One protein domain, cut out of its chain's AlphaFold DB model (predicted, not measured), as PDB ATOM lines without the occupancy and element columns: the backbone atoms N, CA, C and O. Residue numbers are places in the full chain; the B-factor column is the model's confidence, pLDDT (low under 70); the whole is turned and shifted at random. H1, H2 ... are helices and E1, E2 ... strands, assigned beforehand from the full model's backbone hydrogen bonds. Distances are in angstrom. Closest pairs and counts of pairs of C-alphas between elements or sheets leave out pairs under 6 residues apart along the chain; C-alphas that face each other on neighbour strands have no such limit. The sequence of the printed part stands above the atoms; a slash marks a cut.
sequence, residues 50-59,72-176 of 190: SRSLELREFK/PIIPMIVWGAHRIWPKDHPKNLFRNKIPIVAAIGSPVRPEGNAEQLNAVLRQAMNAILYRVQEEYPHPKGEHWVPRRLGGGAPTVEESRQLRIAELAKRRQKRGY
ATOM      1  N   SER A  50     182.446 203.162 191.804       83.25
ATOM      2  CA  SER A  50     181.008 202.877 191.878       83.25
ATOM      3  C   SER A  50     180.737 201.414 192.232       83.25
ATOM      4  O   SER A  50     181.397 200.513 191.723       83.25
ATOM      5  N   ARG A  51     179.697 201.156 193.037       86.62
ATOM      6  CA  ARG A  51     179.214 199.785 193.292       86.62
ATOM      7  C   ARG A  51     178.597 199.146 192.050       86.62
ATOM      8  O   ARG A  51     178.596 197.930 191.954       86.62
ATOM      9  N   SER A  52     178.112 199.955 191.107       90.00
ATOM     10  CA  SER A  52     177.599 199.470 189.821       90.00
ATOM     11  C   SER A  52     178.694 199.024 188.857       90.00
ATOM     12  O   SER A  52     178.381 198.424 187.837       90.00
ATOM     13  N   LEU A  53     179.958 199.351 189.162       91.81
ATOM     14  CA  LEU A  53     181.123 199.113 188.306       91.81
ATOM     15  C   LEU A  53     181.034 199.775 186.918       91.81
ATOM     16  O   LEU A  53     181.748 199.400 185.995       91.81
ATOM     17  N   GLU A  54     180.189 200.800 186.815       93.00
ATOM     18  CA  GLU A  54     180.057 201.698 185.668       93.00
ATOM     19  C   GLU A  54     180.623 203.074 186.038       93.00
ATOM     20  O   GLU A  54     180.496 203.500 187.194       93.00
ATOM     21  N   LEU A  55     181.207 203.788 185.068       92.31
ATOM     22  CA  LEU A  55     181.827 205.094 185.313       92.31
ATOM     23  C   LEU A  55     180.785 206.180 185.597       92.31
ATOM     24  O   LEU A  55     179.900 206.486 184.787       92.31
ATOM     25  N   ARG A  56     180.958 206.846 186.737       89.50
ATOM     26  CA  ARG A  56     180.151 208.004 187.136       89.50
ATOM     27  C   ARG A  56     180.634 209.293 186.466       89.50
ATOM     28  O   ARG A  56     181.459 209.299 185.554       89.50
ATOM     29  N   GLU A  57     180.067 210.408 186.907       90.19
ATOM     30  CA  GLU A  57     180.556 211.736 186.558       90.19
ATOM     31  C   GLU A  57     181.955 211.966 187.122       90.19
ATOM     32  O   GLU A  57     182.256 211.635 188.274       90.19
ATOM     33  N   PHE A  58     182.806 212.563 186.298       93.44
ATOM     34  CA  PHE A  58     184.188 212.837 186.641       93.44
ATOM     35  C   PHE A  58     184.332 214.225 187.249       93.44
ATOM     36  O   PHE A  58     183.705 215.188 186.809       93.44
ATOM     37  N   LYS A  59     185.209 214.340 188.247       91.62
ATOM     38  CA  LYS A  59     185.666 215.636 188.743       91.62
ATOM     39  C   LYS A  59     186.608 216.273 187.724       91.62
ATOM     40  O   LYS A  59     187.498 215.614 187.201       91.62
ATOM     41  N   PRO A  72     199.199 215.848 177.881       97.75
ATOM     42  CA  PRO A  72     198.099 214.949 177.553       97.75
ATOM     43  C   PRO A  72     197.678 214.090 178.752       97.75
ATOM     44  O   PRO A  72     198.487 213.735 179.607       97.75
ATOM     45  N   ILE A  73     196.407 213.688 178.773       97.81
ATOM     46  CA  ILE A  73     195.875 212.717 179.734       97.81
ATOM     47  C   ILE A  73     195.876 211.336 179.083       97.81
ATOM     48  O   ILE A  73     195.306 211.160 178.009       97.81
ATOM     49  N   ILE A  74     196.458 210.337 179.749       97.19
ATOM     50  CA  ILE A  74     196.392 208.942 179.298       97.19
ATOM     51  C   ILE A  74     195.253 208.227 180.046       97.19
ATOM     52  O   ILE A  74     195.369 207.997 181.252       97.19
ATOM     53  N   PRO A  75     194.137 207.880 179.375       97.12
ATOM     54  CA  PRO A  75     193.043 207.154 180.005       97.12
ATOM     55  C   PRO A  75     193.453 205.708 180.294       97.12
ATOM     56  O   PRO A  75     194.017 205.024 179.440       97.12
ATOM     57  N   MET A  76     193.127 205.217 181.489       95.88
ATOM     58  CA  MET A  76     193.432 203.848 181.903       95.88
ATOM     59  C   MET A  76     192.284 203.254 182.716       95.88
ATOM     60  O   MET A  76     191.744 203.903 183.611       95.88
ATOM     61  N   ILE A  77     191.943 201.997 182.435       95.69
ATOM     62  CA  ILE A  77     190.993 201.196 183.209       95.69
ATOM     63  C   ILE A  77     191.731 200.016 183.824       95.69
ATOM     64  O   ILE A  77     192.430 199.282 183.131       95.69
ATOM     65  N   VAL A  78     191.533 199.814 185.126       93.62
ATOM     66  CA  VAL A  78     191.987 198.619 185.841       93.62
ATOM     67  C   VAL A  78     190.762 197.825 186.277       93.62
ATOM     68  O   VAL A  78     189.950 198.301 187.071       93.62
ATOM     69  N   TRP A  79     190.627 196.605 185.766       93.94
ATOM     70  CA  TRP A  79     189.501 195.715 186.019       93.94
ATOM     71  C   TRP A  79     189.947 194.428 186.722       93.94
ATOM     72  O   TRP A  79     191.081 193.983 186.578       93.94
ATOM     73  N   GLY A  80     189.064 193.842 187.533       90.50
ATOM     74  CA  GLY A  80     189.340 192.648 188.345       90.50
ATOM     75  C   GLY A  80     189.908 192.936 189.740       90.50
ATOM     76  O   GLY A  80     189.579 192.222 190.685       90.50
ATOM     77  N   ALA A  81     190.656 194.031 189.928       88.94
ATOM     78  CA  ALA A  81     191.214 194.404 191.238       88.94
ATOM     79  C   ALA A  81     190.136 194.616 192.325       88.94
ATOM     80  O   ALA A  81     190.335 194.275 193.491       88.94
ATOM     81  N   HIS A  82     188.952 195.100 191.936       86.50
ATOM     82  CA  HIS A  82     187.808 195.284 192.834       86.50
ATOM     83  C   HIS A  82     187.272 193.966 193.428       86.50
ATOM     84  O   HIS A  82     186.539 194.009 194.408       86.50
ATOM     85  N   ARG A  83     187.648 192.797 192.886       89.56
ATOM     86  CA  ARG A  83     187.248 191.468 193.391       89.56
ATOM     87  C   ARG A  83     188.155 190.944 194.513       89.56
ATOM     88  O   ARG A  83     187.783 190.017 195.229       89.56
ATOM     89  N   ILE A  84     189.349 191.519 194.660       86.12
ATOM     90  CA  ILE A  84     190.311 191.168 195.717       86.12
ATOM     91  C   ILE A  84     189.865 191.793 197.038       86.12
ATOM     92  O   ILE A  84     189.815 191.138 198.079       86.12
ATOM     93  N   TRP A  85     189.488 193.067 196.980       83.31
ATOM     94  CA  TRP A  85     188.998 193.817 198.127       83.31
ATOM     95  C   TRP A  85     187.692 194.534 197.765       83.31
ATOM     96  O   TRP A  85     187.664 195.763 197.645       83.31
ATOM     97  N   PRO A  86     186.604 193.772 197.576       82.81
ATOM     98  CA  PRO A  86     185.312 194.338 197.236       82.81
ATOM     99  C   PRO A  86     184.758 195.176 198.385       82.81
ATOM    100  O   PRO A  86     185.063 194.981 199.566       82.81
ATOM    101  N   LYS A  87     183.920 196.141 198.021       73.69
ATOM    102  CA  LYS A  87     183.157 196.925 198.985       73.69
ATOM    103  C   LYS A  87     181.939 196.111 199.408       73.69
ATOM    104  O   LYS A  87     181.259 195.576 198.548       73.69
ATOM    105  N   ASP A  88     181.667 196.050 200.708       78.38
ATOM    106  CA  ASP A  88     180.494 195.370 201.281       78.38
ATOM    107  C   ASP A  88     180.472 193.828 201.112       78.38
ATOM    108  O   ASP A  88     179.479 193.191 201.449       78.38
ATOM    109  N   HIS A  89     181.584 193.214 200.682       80.69
ATOM    110  CA  HIS A  89     181.764 191.757 200.587       80.69
ATOM    111  C   HIS A  89     183.073 191.303 201.269       80.69
ATOM    112  O   HIS A  89     183.968 192.129 201.492       80.69
ATOM    113  N   PRO A  90     183.219 190.006 201.618       81.44
ATOM    114  CA  PRO A  90     184.454 189.473 202.190       81.44
ATOM    115  C   PRO A  90     185.671 189.709 201.288       81.44
ATOM    116  O   PRO A  90     185.588 189.625 200.063       81.44
ATOM    117  N   LYS A  91     186.822 190.003 201.902       83.38
ATOM    118  CA  LYS A  91     188.075 190.226 201.171       83.38
ATOM    119  C   LYS A  91     188.711 188.893 200.799       83.38
ATOM    120  O   LYS A  91     188.871 188.026 201.654       83.38
ATOM    121  N   ASN A  92     189.190 188.794 199.569       78.00
ATOM    122  CA  ASN A  92     189.954 187.658 199.078       78.00
ATOM    123  C   ASN A  92     191.424 188.083 199.013       78.00
ATOM    124  O   ASN A  92     191.860 188.631 198.011       78.00
ATOM    125  N   LEU A  93     192.183 187.924 200.099       76.75
ATOM    126  CA  LEU A  93     193.568 188.431 200.182       76.75
ATOM    127  C   LEU A  93     194.644 187.359 199.927       76.75
ATOM    128  O   LEU A  93     195.820 187.694 199.816       76.75
ATOM    129  N   PHE A  94     194.258 186.085 199.813       72.62
ATOM    130  CA  PHE A  94     195.172 184.954 199.626       72.62
ATOM    131  C   PHE A  94     194.986 184.312 198.248       72.62
ATOM    132  O   PHE A  94     193.843 184.105 197.849       72.62
ATOM    133  N   ARG A  95     196.105 183.992 197.564       63.06
ATOM    134  CA  ARG A  95     196.242 183.264 196.271       63.06
ATOM    135  C   ARG A  95     194.936 183.085 195.489       63.06
ATOM    136  O   ARG A  95     194.480 181.978 195.211       63.06
ATOM    137  N   ASN A  96     194.355 184.201 195.098       69.44
ATOM    138  CA  ASN A  96     193.148 184.253 194.312       69.44
ATOM    139  C   ASN A  96     193.581 184.422 192.857       69.44
ATOM    140  O   ASN A  96     194.162 185.435 192.490       69.44
ATOM    141  N   LYS A  97     193.346 183.404 192.019       83.44
ATOM    142  CA  LYS A  97     193.644 183.412 190.571       83.44
ATOM    143  C   LYS A  97     192.714 184.371 189.803       83.44
ATOM    144  O   LYS A  97     192.170 184.026 188.760       83.44
ATOM    145  N   ILE A  98     192.453 185.546 190.371       87.81
ATOM    146  CA  ILE A  98     191.594 186.584 189.821       87.81
ATOM    147  C   ILE A  98     192.408 187.315 188.751       87.81
ATOM    148  O   ILE A  98     193.412 187.940 189.093       87.81
ATOM    149  N   PRO A  99     192.000 187.259 187.473       90.56
ATOM    150  CA  PRO A  99     192.705 187.987 186.430       90.56
ATOM    151  C   PRO A  99     192.537 189.494 186.647       90.56
ATOM    152  O   PRO A  99     191.424 189.969 186.867       90.56
ATOM    153  N   ILE A 100     193.624 190.259 186.591       92.00
ATOM    154  CA  ILE A 100     193.577 191.725 186.610       92.00
ATOM    155  C   ILE A 100     193.945 192.207 185.215       92.00
ATOM    156  O   ILE A 100     194.980 191.816 184.682       92.00
ATOM    157  N   VAL A 101     193.102 193.057 184.637       93.75
ATOM    158  CA  VAL A 101     193.342 193.664 183.326       93.75
ATOM    159  C   VAL A 101     193.603 195.147 183.533       93.75
ATOM    160  O   VAL A 101     192.784 195.834 184.139       93.75
ATOM    161  N   ALA A 102     194.734 195.638 183.032       94.75
ATOM    162  CA  ALA A 102     195.023 197.061 182.926       94.75
ATOM    163  C   ALA A 102     195.022 197.436 181.442       94.75
ATOM    164  O   ALA A 102     195.889 197.000 180.689       94.75
ATOM    165  N   ALA A 103     194.028 198.210 181.018       95.75
ATOM    166  CA  ALA A 103     193.895 198.666 179.644       95.75
ATOM    167  C   ALA A 103     194.169 200.164 179.565       95.75
ATOM    168  O   ALA A 103     193.560 200.956 180.285       95.75
ATOM    169  N   ILE A 104     195.077 200.533 178.669       95.19
ATOM    170  CA  ILE A 104     195.527 201.904 178.445       95.19
ATOM    171  C   ILE A 104     194.975 202.353 177.093       95.19
ATOM    172  O   ILE A 104     195.025 201.597 176.123       95.19
ATOM    173  N   GLY A 105     194.404 203.552 177.039       95.94
ATOM    174  CA  GLY A 105     193.902 204.143 175.803       95.94
ATOM    175  C   GLY A 105     194.837 205.192 175.220       95.94
ATOM    176  O   GLY A 105     195.871 205.537 175.794       95.94
ATOM    177  N   SER A 106     194.436 205.722 174.068       97.31
ATOM    178  CA  SER A 106     195.175 206.773 173.374       97.31
ATOM    179  C   SER A 106     195.232 208.067 174.196       97.31
ATOM    180  O   SER A 106     194.240 208.412 174.847       97.31
ATOM    181  N   PRO A 107     196.351 208.816 174.147       97.81
ATOM    182  CA  PRO A 107     196.463 210.102 174.824       97.81
ATOM    183  C   PRO A 107     195.386 211.096 174.367       97.81
ATOM    184  O   PRO A 107     195.181 211.297 173.170       97.81
ATOM    185  N   VAL A 108     194.737 211.753 175.325       97.94
ATOM    186  CA  VAL A 108     193.781 212.843 175.104       97.94
ATOM    187  C   VAL A 108     194.519 214.166 175.270       97.94
ATOM    188  O   VAL A 108     195.099 214.428 176.326       97.94
ATOM    189  N   ARG A 109     194.524 214.999 174.226       98.00
ATOM    190  CA  ARG A 109     195.206 216.298 174.246       98.00
ATOM    191  C   ARG A 109     194.474 217.305 175.145       98.00
ATOM    192  O   ARG A 109     193.247 217.252 175.225       98.00
ATOM    193  N   PRO A 110     195.200 218.215 175.817       97.12
ATOM    194  CA  PRO A 110     194.611 219.206 176.708       97.12
ATOM    195  C   PRO A 110     194.050 220.392 175.906       97.12
ATOM    196  O   PRO A 110     194.644 221.466 175.858       97.12
ATOM    197  N   GLU A 111     192.911 220.186 175.252       96.06
ATOM    198  CA  GLU A 111     192.270 221.178 174.381       96.06
ATOM    199  C   GLU A 111     190.896 221.610 174.921       96.06
ATOM    200  O   GLU A 111     190.236 220.876 175.660       96.06
ATOM    201  N   GLY A 112     190.456 222.812 174.532       97.00
ATOM    202  CA  GLY A 112     189.181 223.387 174.963       97.00
ATOM    203  C   GLY A 112     189.179 223.821 176.431       97.00
ATOM    204  O   GLY A 112     190.196 224.252 176.974       97.00
ATOM    205  N   ASN A 113     188.012 223.743 177.074       97.75
ATOM    206  CA  ASN A 113     187.865 224.000 178.508       97.75
ATOM    207  C   ASN A 113     187.819 222.704 179.338       97.75
ATOM    208  O   ASN A 113     187.759 221.590 178.813       97.75
ATOM    209  N   ALA A 114     187.850 222.852 180.665       96.94
ATOM    210  CA  ALA A 114     187.946 221.718 181.580       96.94
ATOM    211  C   ALA A 114     186.751 220.761 181.465       96.94
ATOM    212  O   ALA A 114     186.923 219.550 181.573       96.94
ATOM    213  N   GLU A 115     185.549 221.285 181.252       97.19
ATOM    214  CA  GLU A 115     184.318 220.512 181.128       97.19
ATOM    215  C   GLU A 115     184.299 219.699 179.826       97.19
ATOM    216  O   GLU A 115     183.994 218.504 179.858       97.19
ATOM    217  N   GLN A 116     184.696 220.312 178.707       97.75
ATOM    218  CA  GLN A 116     184.827 219.655 177.403       97.75
ATOM    219  C   GLN A 116     185.868 218.534 177.450       97.75
ATOM    220  O   GLN A 116     185.559 217.389 177.116       97.75
ATOM    221  N   LEU A 117     187.073 218.831 177.945       97.94
ATOM    222  CA  LEU A 117     188.139 217.841 178.082       97.94
ATOM    223  C   LEU A 117     187.724 216.684 179.001       97.94
ATOM    224  O   LEU A 117     187.988 215.518 178.711       97.94
ATOM    225  N   ASN A 118     187.022 216.984 180.095       96.69
ATOM    226  CA  ASN A 118     186.517 215.973 181.018       96.69
ATOM    227  C   ASN A 118     185.450 215.069 180.370       96.69
ATOM    228  O   ASN A 118     185.421 213.866 180.639       96.69
ATOM    229  N   ALA A 119     184.598 215.613 179.496       96.69
ATOM    230  CA  ALA A 119     183.631 214.830 178.729       96.69
ATOM    231  C   ALA A 119     184.325 213.887 177.729       96.69
ATOM    232  O   ALA A 119     184.002 212.697 177.699       96.69
ATOM    233  N   VAL A 120     185.321 214.387 176.986       97.69
ATOM    234  CA  VAL A 120     186.137 213.583 176.056       97.69
ATOM    235  C   VAL A 120     186.861 212.463 176.802       97.69
ATOM    236  O   VAL A 120     186.782 211.299 176.408       97.69
ATOM    237  N   LEU A 121     187.503 212.782 177.931       97.44
ATOM    238  CA  LEU A 121     188.175 211.798 178.778       97.44
ATOM    239  C   LEU A 121     187.207 210.710 179.256       97.44
ATOM    240  O   LEU A 121     187.517 209.520 179.183       97.44
ATOM    241  N   ARG A 122     186.018 211.102 179.726       96.56
ATOM    242  CA  ARG A 122     184.999 210.154 180.186       96.56
ATOM    243  C   ARG A 122     184.510 209.254 179.054       96.56
ATOM    244  O   ARG A 122     184.334 208.058 179.274       96.56
ATOM    245  N   GLN A 123     184.298 209.795 177.857       97.50
ATOM    246  CA  GLN A 123     183.915 209.007 176.687       97.50
ATOM    247  C   GLN A 123     185.002 207.985 176.324       97.50
ATOM    248  O   GLN A 123     184.692 206.804 176.168       97.50
ATOM    249  N   ALA A 124     186.267 208.410 176.270       97.56
ATOM    250  CA  ALA A 124     187.398 207.527 175.996       97.56
ATOM    251  C   ALA A 124     187.515 206.405 177.044       97.56
ATOM    252  O   ALA A 124     187.641 205.234 176.695       97.56
ATOM    253  N   MET A 125     187.400 206.738 178.334       97.56
ATOM    254  CA  MET A 125     187.448 205.747 179.413       97.56
ATOM    255  C   MET A 125     186.256 204.780 179.395       97.56
ATOM    256  O   MET A 125     186.452 203.602 179.682       97.56
ATOM    257  N   ASN A 126     185.049 205.228 179.026       96.94
ATOM    258  CA  ASN A 126     183.888 204.343 178.862       96.94
ATOM    259  C   ASN A 126     184.102 203.322 177.741       96.94
ATOM    260  O   ASN A 126     183.809 202.147 177.934       96.94
ATOM    261  N   ALA A 127     184.654 203.748 176.602       97.50
ATOM    262  CA  ALA A 127     184.956 202.834 175.502       97.50
ATOM    263  C   ALA A 127     185.946 201.738 175.934       97.50
ATOM    264  O   ALA A 127     185.735 200.558 175.655       97.50
ATOM    265  N   ILE A 128     186.992 202.110 176.683       97.56
ATOM    266  CA  ILE A 128     187.949 201.146 177.246       97.56
ATOM    267  C   ILE A 128     187.255 200.228 178.255       97.56
ATOM    268  O   ILE A 128     187.459 199.019 178.208       97.56
ATOM    269  N   LEU A 129     186.445 200.788 179.160       96.56
ATOM    270  CA  LEU A 129     185.753 200.017 180.187       96.56
ATOM    271  C   LEU A 129     184.855 198.953 179.565       96.56
ATOM    272  O   LEU A 129     184.935 197.801 179.973       96.56
ATOM    273  N   TYR A 130     184.023 199.323 178.594       96.06
ATOM    274  CA  TYR A 130     183.077 198.392 177.985       96.06
ATOM    275  C   TYR A 130     183.792 197.262 177.261       96.06
ATOM    276  O   TYR A 130     183.456 196.107 177.498       96.06
ATOM    277  N   ARG A 131     184.843 197.578 176.498       96.56
ATOM    278  CA  ARG A 131     185.686 196.564 175.861       96.56
ATOM    279  C   ARG A 131     186.306 195.613 176.887       96.56
ATOM    280  O   ARG A 131     186.186 194.401 176.760       96.56
ATOM    281  N   VAL A 132     186.937 196.159 177.931       96.19
ATOM    282  CA  VAL A 132     187.560 195.353 178.993       96.19
ATOM    283  C   VAL A 132     186.531 194.484 179.696       96.19
ATOM    284  O   VAL A 132     186.826 193.336 179.999       96.19
ATOM    285  N   GLN A 133     185.345 195.021 179.978       95.19
ATOM    286  CA  GLN A 133     184.269 194.250 180.571       95.19
ATOM    287  C   GLN A 133     183.862 193.122 179.629       95.19
ATOM    288  O   GLN A 133     183.918 191.984 180.051       95.19
ATOM    289  N   GLU A 134     183.519 193.389 178.372       93.50
ATOM    290  CA  GLU A 134     183.073 192.374 177.404       93.50
ATOM    291  C   GLU A 134     184.063 191.215 177.231       93.50
ATOM    292  O   GLU A 134     183.643 190.062 177.203       93.50
ATOM    293  N   GLU A 135     185.365 191.503 177.209       93.25
ATOM    294  CA  GLU A 135     186.435 190.499 177.110       93.25
ATOM    295  C   GLU A 135     186.661 189.705 178.419       93.25
ATOM    296  O   GLU A 135     187.340 188.676 178.428       93.25
ATOM    297  N   TYR A 136     186.121 190.171 179.546       93.31
ATOM    298  CA  TYR A 136     186.310 189.562 180.862       93.31
ATOM    299  C   TYR A 136     185.243 188.488 181.159       93.31
ATOM    300  O   TYR A 136     184.122 188.585 180.672       93.31
ATOM    301  N   PRO A 137     185.519 187.457 181.986       90.94
ATOM    302  CA  PRO A 137     184.508 186.446 182.316       90.94
ATOM    303  C   PRO A 137     183.271 187.009 183.042       90.94
ATOM    304  O   PRO A 137     183.428 187.702 184.049       90.94
ATOM    305  N   HIS A 138     182.064 186.610 182.604       89.62
ATOM    306  CA  HIS A 138     180.757 187.033 183.161       89.62
ATOM    307  C   HIS A 138     179.917 185.873 183.717       89.62
ATOM    308  O   HIS A 138     178.875 185.525 183.157       89.62
ATOM    309  N   PRO A 139     180.339 185.229 184.815       88.56
ATOM    310  CA  PRO A 139     179.484 184.278 185.518       88.56
ATOM    311  C   PRO A 139     178.168 184.939 185.962       88.56
ATOM    312  O   PRO A 139     178.149 186.020 186.557       88.56
ATOM    313  N   LYS A 140     177.047 184.274 185.669       86.12
ATOM    314  CA  LYS A 140     175.700 184.794 185.934       86.12
ATOM    315  C   LYS A 140     175.477 185.025 187.432       86.12
ATOM    316  O   LYS A 140     175.765 184.155 188.245       86.12
ATOM    317  N   GLY A 141     174.902 186.177 187.777       85.44
ATOM    318  CA  GLY A 141     174.507 186.506 189.154       85.44
ATOM    319  C   GLY A 141     175.645 186.944 190.081       85.44
ATOM    320  O   GLY A 141     175.375 187.340 191.213       85.44
ATOM    321  N   GLU A 142     176.896 186.940 189.620       92.06
ATOM    322  CA  GLU A 142     178.017 187.409 190.430       92.06
ATOM    323  C   GLU A 142     177.923 188.913 190.713       92.06
ATOM    324  O   GLU A 142     177.711 189.734 189.820       92.06
ATOM    325  N   HIS A 143     178.115 189.287 191.977       90.62
ATOM    326  CA  HIS A 143     177.970 190.658 192.485       90.62
ATOM    327  C   HIS A 143     178.958 191.666 191.874       90.62
ATOM    328  O   HIS A 143     178.739 192.873 191.945       90.62
ATOM    329  N   TRP A 144     180.051 191.178 191.286       89.88
ATOM    330  CA  TRP A 144     181.070 191.978 190.603       89.88
ATOM    331  C   TRP A 144     180.870 192.033 189.081       89.88
ATOM    332  O   TRP A 144     181.660 192.658 188.378       89.88
ATOM    333  N   VAL A 145     179.822 191.397 188.555       93.56
ATOM    334  CA  VAL A 145     179.440 191.515 187.146       93.56
ATOM    335  C   VAL A 145     178.392 192.638 187.026       93.56
ATOM    336  O   VAL A 145     177.393 192.614 187.757       93.56
ATOM    337  N   PRO A 146     178.589 193.643 186.147       93.94
ATOM    338  CA  PRO A 146     177.619 194.715 185.918       93.94
ATOM    339  C   PRO A 146     176.225 194.203 185.537       93.94
ATOM    340  O   PRO A 146     176.089 193.211 184.817       93.94
ATOM    341  N   ARG A 147     175.166 194.927 185.934       92.56
ATOM    342  CA  ARG A 147     173.772 194.573 185.579       92.56
ATOM    343  C   ARG A 147     173.536 194.472 184.081       92.56
ATOM    344  O   ARG A 147     172.840 193.562 183.644       92.56
ATOM    345  N   ARG A 148     174.139 195.377 183.306       91.81
ATOM    346  CA  ARG A 148     174.069 195.398 181.837       91.81
ATOM    347  C   ARG A 148     174.553 194.086 181.205       91.81
ATOM    348  O   ARG A 148     174.090 193.732 180.130       91.81
ATOM    349  N   LEU A 149     175.440 193.362 181.891       92.75
ATOM    350  CA  LEU A 149     176.022 192.090 181.456       92.75
ATOM    351  C   LEU A 149     175.359 190.874 182.134       92.75
ATOM    352  O   LEU A 149     175.908 189.779 182.125       92.75
ATOM    353  N   GLY A 150     174.183 191.051 182.751       90.44
ATOM    354  CA  GLY A 150     173.445 189.970 183.418       90.44
ATOM    355  C   GLY A 150     173.982 189.588 184.804       90.44
ATOM    356  O   GLY A 150     173.641 188.529 185.338       90.44
ATOM    357  N   GLY A 151     174.827 190.437 185.388       92.31
ATOM    358  CA  GLY A 151     175.411 190.227 186.704       92.31
ATOM    359  C   GLY A 151     174.541 190.662 187.881       92.31
ATOM    360  O   GLY A 151     173.401 191.108 187.728       92.31
ATOM    361  N   GLY A 152     175.102 190.521 189.080       92.38
ATOM    362  CA  GLY A 152     174.461 190.828 190.358       92.38
ATOM    363  C   GLY A 152     174.821 192.191 190.954       92.38
ATOM    364  O   GLY A 152     174.310 192.515 192.026       92.38
ATOM    365  N   ALA A 153     175.685 192.988 190.313       92.25
ATOM    366  CA  ALA A 153     176.029 194.321 190.814       92.25
ATOM    367  C   ALA A 153     174.773 195.212 190.969       92.25
ATOM    368  O   ALA A 153     173.757 194.977 190.319       92.25
ATOM    369  N   PRO A 154     174.788 196.260 191.802       92.62
ATOM    370  CA  PRO A 154     173.733 197.270 191.785       92.62
ATOM    371  C   PRO A 154     173.653 198.000 190.438       92.62
ATOM    372  O   PRO A 154     174.655 198.187 189.746       92.62
ATOM    373  N   THR A 155     172.470 198.482 190.077       93.38
ATOM    374  CA  THR A 155     172.306 199.456 188.989       93.38
ATOM    375  C   THR A 155     173.021 200.772 189.320       93.38
ATOM    376  O   THR A 155     173.385 201.047 190.468       93.38
ATOM    377  N   VAL A 156     173.229 201.625 188.310       90.12
ATOM    378  CA  VAL A 156     173.832 202.956 188.504       90.12
ATOM    379  C   VAL A 156     173.025 203.786 189.507       90.12
ATOM    380  O   VAL A 156     173.611 204.428 190.383       90.12
ATOM    381  N   GLU A 157     171.694 203.723 189.428       90.88
ATOM    382  CA  GLU A 157     170.812 204.466 190.327       90.88
ATOM    383  C   GLU A 157     170.848 203.900 191.753       90.88
ATOM    384  O   GLU A 157     171.077 204.644 192.703       90.88
ATOM    385  N   GLU A 158     170.766 202.580 191.932       91.56
ATOM    386  CA  GLU A 158     170.922 201.964 193.260       91.56
ATOM    387  C   GLU A 158     172.293 202.283 193.876       91.56
ATOM    388  O   GLU A 158     172.387 202.647 195.050       91.56
ATOM    389  N   SER A 159     173.372 202.222 193.087       89.25
ATOM    390  CA  SER A 159     174.723 202.604 193.521       89.25
ATOM    391  C   SER A 159     174.773 204.065 193.993       89.25
ATOM    392  O   SER A 159     175.385 204.369 195.028       89.25
ATOM    393  N   ARG A 160     174.085 204.972 193.282       88.88
ATOM    394  CA  ARG A 160     173.938 206.383 193.662       88.88
ATOM    395  C   ARG A 160     173.211 206.520 194.999       88.88
ATOM    396  O   ARG A 160     173.724 207.211 195.884       88.88
ATOM    397  N   GLN A 161     172.090 205.830 195.186       91.75
ATOM    398  CA  GLN A 161     171.320 205.870 196.433       91.75
ATOM    399  C   GLN A 161     172.118 205.315 197.621       91.75
ATOM    400  O   GLN A 161     172.246 205.974 198.657       91.75
ATOM    401  N   LEU A 162     172.780 204.167 197.445       89.31
ATOM    402  CA  LEU A 162     173.670 203.578 198.452       89.31
ATOM    403  C   LEU A 162     174.789 204.545 198.857       89.31
ATOM    404  O   LEU A 162     175.169 204.626 200.029       89.31
ATOM    405  N   ARG A 163     175.328 205.309 197.901       85.81
ATOM    406  CA  ARG A 163     176.363 206.312 198.169       85.81
ATOM    407  C   ARG A 163     175.828 207.497 198.971       85.81
ATOM    408  O   ARG A 163     176.535 207.950 199.875       85.81
ATOM    409  N   ILE A 164     174.634 207.994 198.648       88.50
ATOM    410  CA  ILE A 164     173.973 209.086 199.378       88.50
ATOM    411  C   ILE A 164     173.727 208.659 200.829       88.50
ATOM    412  O   ILE A 164     174.154 209.356 201.751       88.50
ATOM    413  N   ALA A 165     173.158 207.470 201.035       88.62
ATOM    414  CA  ALA A 165     172.928 206.912 202.364       88.62
ATOM    415  C   ALA A 165     174.236 206.747 203.161       88.62
ATOM    416  O   ALA A 165     174.313 207.103 204.337       88.62
ATOM    417  N   GLU A 166     175.306 206.266 202.523       87.25
ATOM    418  CA  GLU A 166     176.624 206.146 203.152       87.25
ATOM    419  C   GLU A 166     177.219 207.508 203.547       87.25
ATOM    420  O   GLU A 166     177.819 207.632 204.617       87.25
ATOM    421  N   LEU A 167     177.067 208.541 202.711       85.56
ATOM    422  CA  LEU A 167     177.497 209.904 203.044       85.56
ATOM    423  C   LEU A 167     176.714 210.472 204.226       85.56
ATOM    424  O   LEU A 167     177.331 211.059 205.114       85.56
ATOM    425  N   ALA A 168     175.396 210.269 204.260       86.69
ATOM    426  CA  ALA A 168     174.547 210.694 205.367       86.69
ATOM    427  C   ALA A 168     174.973 210.025 206.684       86.69
ATOM    428  O   ALA A 168     175.249 210.721 207.659       86.69
ATOM    429  N   LYS A 169     175.172 208.698 206.683       87.94
ATOM    430  CA  LYS A 169     175.679 207.949 207.849       87.94
ATOM    431  C   LYS A 169     177.043 208.457 208.321       87.94
ATOM    432  O   LYS A 169     177.272 208.607 209.518       87.94
ATOM    433  N   ARG A 170     177.968 208.741 207.394       83.31
ATOM    434  CA  ARG A 170     179.294 209.295 207.734       83.31
ATOM    435  C   ARG A 170     179.201 210.701 208.329       83.31
ATOM    436  O   ARG A 170     179.971 211.003 209.234       83.31
ATOM    437  N   ARG A 171     178.292 211.546 207.831       78.06
ATOM    438  CA  ARG A 171     178.031 212.883 208.392       78.06
ATOM    439  C   ARG A 171     177.452 212.787 209.802       78.06
ATOM    440  O   ARG A 171     177.950 213.471 210.681       78.06
ATOM    441  N   GLN A 172     176.484 211.897 210.024       77.69
ATOM    442  CA  GLN A 172     175.897 211.657 211.347       77.69
ATOM    443  C   GLN A 172     176.937 211.162 212.356       77.69
ATOM    444  O   GLN A 172     177.033 211.724 213.437       77.69
ATOM    445  N   LYS A 173     177.775 210.181 211.984       76.50
ATOM    446  CA  LYS A 173     178.865 209.703 212.854       76.50
ATOM    447  C   LYS A 173     179.866 210.807 213.198       76.50
ATOM    448  O   LYS A 173     180.175 210.991 214.361       76.50
ATOM    449  N   ARG A 174     180.303 211.592 212.206       64.00
ATOM    450  CA  ARG A 174     181.209 212.734 212.435       64.00
ATOM    451  C   ARG A 174     180.573 213.865 213.250       64.00
ATOM    452  O   ARG A 174     181.296 214.603 213.898       64.00
ATOM    453  N   GLY A 175     179.248 214.010 213.208       51.66
ATOM    454  CA  GLY A 175     178.505 214.942 214.061       51.66
ATOM    455  C   GLY A 175     178.314 214.451 215.500       51.66
ATOM    456  O   GLY A 175     177.937 215.246 216.351       51.66
ATOM    457  N   TYR A 176     178.576 213.168 215.777       39.84
ATOM    458  CA  TYR A 176     178.427 212.555 217.101       39.84
ATOM    459  C   TYR A 176     179.752 212.479 217.884       39.84
ATOM    460  O   TYR A 176     179.741 212.190 219.078       39.84
TER     461      TYR A 176
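This is residues 50 to 59 and 72 to 176 of the 190 residues of the protein "Acyltransferase" of Mycobacterium tuberculosis (UniProt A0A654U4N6). A two-stranded hairpin of E1 and E2 has one long helix, H1, packed over one of its faces, and a second long helix, H2, leads away from this body as an arm, with residues 164 to 176 sticking out. Two long stretches with no named element, residues 80 to 100 and residues 136 to 155, wind about the end of the body where E1 ends, E2 begins and H1 ends. The printed part has 115 residues, with two named strands and then two named helices in the order E1, E2, H1, H2; the sheet is antiparallel, order E1 - E2. The class is mostly helix, with under half of the residues, 51, in named elements. The whole is only just loose, close to compact, with a radius of gyration of the C-alphas of 16.4 A and spans of 42 by 42 by 26 A.

Go past residues 50 to 59, which hold no named element, to strand E1, residues 76 to 79. Its neighbour is strand E2, residues 101 to 104, antiparallel at 169 degrees between directions; the two form a hairpin. Look for N 77 and O 103, 2.9 A apart, and N 79 and O 101, 2.8 A apart, both within hydrogen-bond range. Next comes helix H1, residues 114 to 135. Its closest C-alpha pair with E1 is Ile 77 and Leu 129, 6.2 A apart; with E2 it is Ala 103 and Ile 128, 6.9 A apart. Last is helix H2, residues 156 to 176, which is apart from E1, E2 and H1. In H1 and H2 every O i to N i+4 pair is within hydrogen-bond range.

Find C-alpha 76 at (193.432, 203.848, 181.903), where E1 begins; it runs 9.9 A to C-alpha 79. E2 runs 9.8 A from C-alpha 101 to C-alpha 104. Find C-alpha 114 at (187.946, 221.718, 181.580); from there H1 runs 31.6 A to C-alpha 135. H2 begins at C-alpha 156 and runs 30.5 A to C-alpha 176 at (178.427, 212.555, 217.101).

The two C-alphas farthest apart are those of Ser 106 and Tyr 176, at 47.2 A. Without residues 164 to 176, which stand free, the body spans 43 by 31 by 22 A. Residues 60 to 71 are cut out, and C-alphas 59 and 72 are 16.7 A apart across the cut. The links E1 to E2 and H1 to H2 are long, with 21 and 20 residues; E2 to H1 is short, with 9. The mean pLDDT of the printed part is 89.6; look for values under 70 at residues 95 to 96 and 174 to 176.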